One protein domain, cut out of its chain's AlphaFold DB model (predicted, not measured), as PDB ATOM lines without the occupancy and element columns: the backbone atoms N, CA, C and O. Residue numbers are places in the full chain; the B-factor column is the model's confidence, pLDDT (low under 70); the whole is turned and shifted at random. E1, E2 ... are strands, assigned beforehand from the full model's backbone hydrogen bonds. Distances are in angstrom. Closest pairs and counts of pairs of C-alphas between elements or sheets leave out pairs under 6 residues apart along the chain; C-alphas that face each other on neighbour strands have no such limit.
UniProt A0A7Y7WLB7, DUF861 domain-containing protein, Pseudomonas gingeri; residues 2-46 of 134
ATOM      1  N   PRO A   2      23.077 -33.870  44.056       70.88
ATOM      2  CA  PRO A   2      23.829 -35.100  43.831       70.88
ATOM      3  C   PRO A   2      24.542 -35.078  42.470       70.88
ATOM      4  O   PRO A   2      24.086 -34.396  41.552       70.88
ATOM      5  N   LEU A   3      25.654 -35.809  42.340       73.56
ATOM      6  CA  LEU A   3      26.403 -35.945  41.076       73.56
ATOM      7  C   LEU A   3      25.546 -36.560  39.958       73.56
ATOM      8  O   LEU A   3      25.681 -36.209  38.790       73.56
ATOM      9  N   SER A   4      24.658 -37.480  40.326       80.12
ATOM     10  CA  SER A   4      23.623 -38.070  39.478       80.12
ATOM     11  C   SER A   4      22.564 -38.728  40.366       80.12
ATOM     12  O   SER A   4      22.686 -38.737  41.590       80.12
ATOM     13  N   THR A   5      21.547 -39.348  39.770       80.88
ATOM     14  CA  THR A   5      20.588 -40.196  40.502       80.88
ATOM     15  C   THR A   5      21.233 -41.399  41.202       80.88
ATOM     16  O   THR A   5      20.587 -42.012  42.043       80.88
ATOM     17  N   ALA A   6      22.491 -41.723  40.885       80.69
ATOM     18  CA  ALA A   6      23.268 -42.806  41.485       80.69
ATOM     19  C   ALA A   6      24.346 -42.313  42.477       80.69
ATOM     20  O   ALA A   6      25.245 -43.074  42.819       80.69
ATOM     21  N   ASP A   7      24.319 -41.042  42.904       83.75
ATOM     22  CA  ASP A   7      25.266 -40.522  43.905       83.75
ATOM     23  C   ASP A   7      24.916 -41.055  45.309       83.75
ATOM     24  O   ASP A   7      23.925 -40.606  45.892       83.75
ATOM     25  N   PRO A   8      25.728 -41.953  45.900       84.19
ATOM     26  CA  PRO A   8      25.441 -42.560  47.196       84.19
ATOM     27  C   PRO A   8      25.592 -41.558  48.345       84.19
ATOM     28  O   PRO A   8      25.161 -41.822  49.462       84.19
ATOM     29  N   PHE A   9      26.186 -40.390  48.087       85.50
ATOM     30  CA  PHE A   9      26.342 -39.328  49.072       85.50
ATOM     31  C   PHE A   9      25.274 -38.238  48.943       85.50
ATOM     32  O   PHE A   9      25.337 -37.257  49.680       85.50
ATOM     33  N   GLY A  10      24.308 -38.374  48.028       83.00
ATOM     34  CA  GLY A  10      23.409 -37.298  47.606       83.00
ATOM     35  C   GLY A  10      22.744 -36.517  48.747       83.00
ATOM     36  O   GLY A  10      22.829 -35.288  48.766       83.00
ATOM     37  N   GLU A  11      22.142 -37.210  49.717       81.62
ATOM     38  CA  GLU A  11      21.466 -36.584  50.871       81.62
ATOM     39  C   GLU A  11      22.440 -35.985  51.900       81.62
ATOM     40  O   GLU A  11      22.079 -35.097  52.670       81.62
ATOM     41  N   HIS A  12      23.696 -36.430  51.895       82.06
ATOM     42  CA  HIS A  12      24.732 -36.043  52.858       82.06
ATOM     43  C   HIS A  12      25.734 -35.024  52.300       82.06
ATOM     44  O   HIS A  12      26.672 -34.622  52.996       82.06
ATOM     45  N   ARG A  13      25.573 -34.633  51.030       83.00
ATOM     46  CA  ARG A  13      26.548 -33.856  50.268       83.00
ATOM     47  C   ARG A  13      26.175 -32.376  50.221       83.00
ATOM     48  O   ARG A  13      25.163 -31.975  49.649       83.00
ATOM     49  N   GLN A  14      27.075 -31.541  50.723       84.38
ATOM     50  CA  GLN A  14      27.052 -30.093  50.552       84.38
ATOM     51  C   GLN A  14      27.920 -29.672  49.361       84.38
ATOM     52  O   GLN A  14      28.999 -30.214  49.107       84.38
ATOM     53  N   VAL A  15      27.430 -28.689  48.607       83.31
ATOM     54  CA  VAL A  15      28.108 -28.122  47.436       83.31
ATOM     55  C   VAL A  15      29.074 -27.036  47.903       83.31
ATOM     56  O   VAL A  15      28.620 -25.989  48.345       83.31
ATOM     57  N   ALA A  16      30.385 -27.276  47.785       83.56
ATOM     58  CA  ALA A  16      31.405 -26.270  48.093       83.56
ATOM     59  C   ALA A  16      31.808 -25.446  46.855       83.56
ATOM     60  O   ALA A  16      32.005 -24.241  46.960       83.56
ATOM     61  N   TYR A  17      31.897 -26.073  45.674       83.50
ATOM     62  CA  TYR A  17      32.230 -25.393  44.412       83.50
ATOM     63  C   TYR A  17      31.687 -26.142  43.194       83.50
ATOM     64  O   TYR A  17      31.764 -27.367  43.161       83.50
ATOM     65  N   THR A  18      31.185 -25.445  42.175       86.81
ATOM     66  CA  THR A  18      30.830 -26.047  40.875       86.81
ATOM     67  C   THR A  18      31.270 -25.116  39.752       86.81
ATOM     68  O   THR A  18      30.857 -23.960  39.743       86.81
ATOM     69  N   GLY A  19      32.082 -25.619  38.825       83.19
ATOM     70  CA  GLY A  19      32.552 -24.898  37.647       83.19
ATOM     71  C   GLY A  19      31.864 -25.356  36.360       83.19
ATOM     72  O   GLY A  19      31.359 -26.476  36.264       83.19
ATOM     73  N   ALA A  20      31.849 -24.478  35.354       87.00
ATOM     74  CA  ALA A  20      31.340 -24.786  34.009       87.00
ATOM     75  C   ALA A  20      32.232 -25.783  33.239       87.00
ATOM     76  O   ALA A  20      31.809 -26.355  32.241       87.00
ATOM     77  N   ASP A  21      33.453 -25.996  33.725       85.50
ATOM     78  CA  ASP A  21      34.425 -26.989  33.269       85.50
ATOM     79  C   ASP A  21      34.132 -28.411  33.785       85.50
ATOM     80  O   ASP A  21      34.874 -29.346  33.488       85.50
ATOM     81  N   GLY A  22      33.060 -28.588  34.565       75.94
ATOM     82  CA  GLY A  22      32.685 -29.871  35.151       75.94
ATOM     83  C   GLY A  22      33.439 -30.209  36.440       75.94
ATOM     84  O   GLY A  22      33.212 -31.279  37.004       75.94
ATOM     85  N   ILE A  23      34.291 -29.311  36.951       77.00
ATOM     86  CA  ILE A  23      34.950 -29.501  38.245       77.00
ATOM     87  C   ILE A  23      33.970 -29.154  39.358       77.00
ATOM     88  O   ILE A  23      33.358 -28.081  39.383       77.00
ATOM     89  N   CYS A  24      33.849 -30.044  40.339       76.50
ATOM     90  CA  CYS A  24      33.084 -29.753  41.535       76.50
ATOM     91  C   CYS A  24      33.812 -30.195  42.806       76.50
ATOM     92  O   CYS A  24      34.454 -31.238  42.841       76.50
ATOM     93  N   ALA A  25      33.706 -29.381  43.856       79.69
ATOM     94  CA  ALA A  25      34.166 -29.722  45.195       79.69
ATOM     95  C   ALA A  25      32.960 -29.851  46.118       79.69
ATOM     96  O   ALA A  25      31.985 -29.085  46.029       79.69
ATOM     97  N   ARG A  26      32.996 -30.857  46.984       83.25
ATOM     98  CA  ARG A  26      31.853 -31.271  47.790       83.25
ATOM     99  C   ARG A  26      32.320 -31.667  49.179       83.25
ATOM    100  O   ARG A  26      33.395 -32.234  49.329       83.25
ATOM    101  N   ILE A  27      31.490 -31.382  50.174       84.12
ATOM    102  CA  ILE A  27      31.704 -31.814  51.554       84.12
ATOM    103  C   ILE A  27      30.636 -32.851  51.857       84.12
ATOM    104  O   ILE A  27      29.451 -32.578  51.687       84.12
ATOM    105  N   VAL A  28      31.049 -34.037  52.283       84.75
ATOM    106  CA  VAL A  28      30.137 -35.099  52.710       84.75
ATOM    107  C   VAL A  28      30.320 -35.294  54.206       84.75
ATOM    108  O   VAL A  28      31.438 -35.505  54.670       84.75
ATOM    109  N   SER A  29      29.223 -35.231  54.958       80.56
ATOM    110  CA  SER A  29      29.208 -35.577  56.379       80.56
ATOM    111  C   SER A  29      28.247 -36.734  56.589       80.56
ATOM    112  O   SER A  29      27.034 -36.561  56.507       80.56
ATOM    113  N   THR A  30      28.786 -37.919  56.860       81.19
ATOM    114  CA  THR A  30      27.994 -39.122  57.127       81.19
ATOM    115  C   THR A  30      28.657 -39.976  58.204       81.19
ATOM    116  O   THR A  30      29.882 -40.032  58.302       81.19
ATOM    117  N   GLY A  31      27.834 -40.620  59.032       81.88
ATOM    118  CA  GLY A  31      28.245 -41.646  59.998       81.88
ATOM    119  C   GLY A  31      27.663 -43.023  59.672       81.88
ATOM    120  O   GLY A  31      27.641 -43.895  60.537       81.88
ATOM    121  N   GLN A  32      27.129 -43.191  58.462       84.00
ATOM    122  CA  GLN A  32      26.424 -44.394  58.032       84.00
ATOM    123  C   GLN A  32      27.319 -45.293  57.176       84.00
ATOM    124  O   GLN A  32      28.289 -44.838  56.567       84.00
ATOM    125  N   ALA A  33      26.971 -46.578  57.124       85.75
ATOM    126  CA  ALA A  33      27.475 -47.481  56.101       85.75
ATOM    127  C   ALA A  33      26.671 -47.258  54.815       85.75
ATOM    128  O   ALA A  33      25.442 -47.195  54.863       85.75
ATOM    129  N   LEU A  34      27.368 -47.124  53.691       87.31
ATOM    130  CA  LEU A  34      26.765 -46.966  52.372       87.31
ATOM    131  C   LEU A  34      27.197 -48.155  51.517       87.31
ATOM    132  O   LEU A  34      28.389 -48.307  51.242       87.31
ATOM    133  N   ASP A  35      26.233 -48.977  51.114       86.38
ATOM    134  CA  ASP A  35      26.446 -50.030  50.125       86.38
ATOM    135  C   ASP A  35      26.290 -49.433  48.726       86.38
ATOM    136  O   ASP A  35      25.314 -48.745  48.423       86.38
ATOM    137  N   ILE A  36      27.301 -49.645  47.886       85.94
ATOM    138  CA  ILE A  36      27.418 -48.998  46.581       85.94
ATOM    139  C   ILE A  36      27.597 -50.082  45.518       85.94
ATOM    140  O   ILE A  36      28.707 -50.572  45.307       85.94
ATOM    141  N   ASP A  37      26.506 -50.435  44.835       82.06
ATOM    142  CA  ASP A  37      26.516 -51.465  43.787       82.06
ATOM    143  C   ASP A  37      27.216 -50.987  42.507       82.06
ATOM    144  O   ASP A  37      27.999 -51.717  41.895       82.06
ATOM    145  N   VAL A  38      26.949 -49.743  42.094       81.62
ATOM    146  CA  VAL A  38      27.544 -49.112  40.907       81.62
ATOM    147  C   VAL A  38      27.808 -47.636  41.196       81.62
ATOM    148  O   VAL A  38      26.880 -46.881  41.475       81.62
ATOM    149  N   PHE A  39      29.065 -47.207  41.065       83.38
ATOM    150  CA  PHE A  39      29.456 -45.796  41.134       83.38
ATOM    151  C   PHE A  39      30.227 -45.413  39.866       83.38
ATOM    152  O   PHE A  39      31.420 -45.695  39.767       83.38
ATOM    153  N   PRO A  40      29.561 -44.816  38.862       81.69
ATOM    154  CA  PRO A  40      30.163 -44.550  37.555       81.69
ATOM    155  C   PRO A  40      31.049 -43.291  37.544       81.69
ATOM    156  O   PRO A  40      31.385 -42.788  36.475       81.69
ATOM    157  N   HIS A  41      31.409 -42.769  38.720       80.56
ATOM    158  CA  HIS A  41      32.167 -41.534  38.883       80.56
ATOM    159  C   HIS A  41      33.561 -41.829  39.439       80.56
ATOM    160  O   HIS A  41      33.728 -42.675  40.316       80.56
ATOM    161  N   THR A  42      34.559 -41.081  38.971       76.31
ATOM    162  CA  THR A  42      35.887 -41.038  39.594       76.31
ATOM    163  C   THR A  42      35.909 -39.879  40.586       76.31
ATOM    164  O   THR A  42      35.788 -38.727  40.178       76.31
ATOM    165  N   GLU A  43      36.071 -40.164  41.877       74.44
ATOM    166  CA  GLU A  43      36.114 -39.143  42.930       74.44
ATOM    167  C   GLU A  43      37.353 -39.326  43.819       74.44
ATOM    168  O   GLU A  43      37.746 -40.447  44.147       74.44
ATOM    169  N   MET A  44      37.966 -38.210  44.221       71.00
ATOM    170  CA  MET A  44      38.970 -38.178  45.283       71.00
ATOM    171  C   MET A  44      38.282 -37.746  46.576       71.00
ATOM    172  O   MET A  44      37.753 -36.639  46.657       71.00
ATOM    173  N   ILE A  45      38.320 -38.599  47.598       75.75
ATOM    174  CA  ILE A  45      37.737 -38.298  48.908       75.75
ATOM    175  C   ILE A  45      38.863 -37.987  49.889       75.75
ATOM    176  O   ILE A  45      39.728 -38.824  50.147       75.75
ATOM    177  N   VAL A  46      38.825 -36.788  50.469       75.50
ATOM    178  CA  VAL A  46      39.674 -36.416  51.604       75.50
ATOM    179  C   VAL A  46      38.849 -36.554  52.874       75.50
ATOM    180  O   VAL A  46      37.843 -35.876  53.061       75.50
TER     181      VAL A  46
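What this domain is: This is residues 2 to 46 of the 134 residues of the protein "DUF861 domain-containing protein" of Pseudomonas gingeri (UniProt A0A7Y7WLB7). Little regular structure is present: one small hairpin of two strands, E1 and E2, with the other residues in no named element. Residues 2 to 12 wind irregularly into E1, and after E2 residues 29 to 46 make a wide loop that folds back. The printed part has 45 residues, 11 of them in E1 then E2, an antiparallel sheet, and no named helix; the class is all strand. It is only just compact, close to loose, with a radius of gyration of the C-alphas of 10.8 A and spans of 31 by 21 by 18 A.

How they stand to each other: E1, residues 13 to 18, and E2, residues 24 to 28, form a hairpin, antiparallel at 160 degrees, with a tight link. C-alphas 18 and 24 face each other at 4.4 A. N 14 and O 27, 2.8 A apart, and N 25 and O 17, 2.9 A apart, are within hydrogen-bond range.

Where its parts are: E1 measures 12.9 A from C-alpha 13 at (26.548, -33.856, 50.268) to C-alpha 18. E2 measures 12.7 A and ends with C-alpha 28 at (30.137, -35.099, 52.710).

The domain as a whole: The C-alphas farthest apart, of Ala 20 and Ala 33, are 31.9 A apart. The printed part has no cut. No printed residue is under 70 in pLDDT.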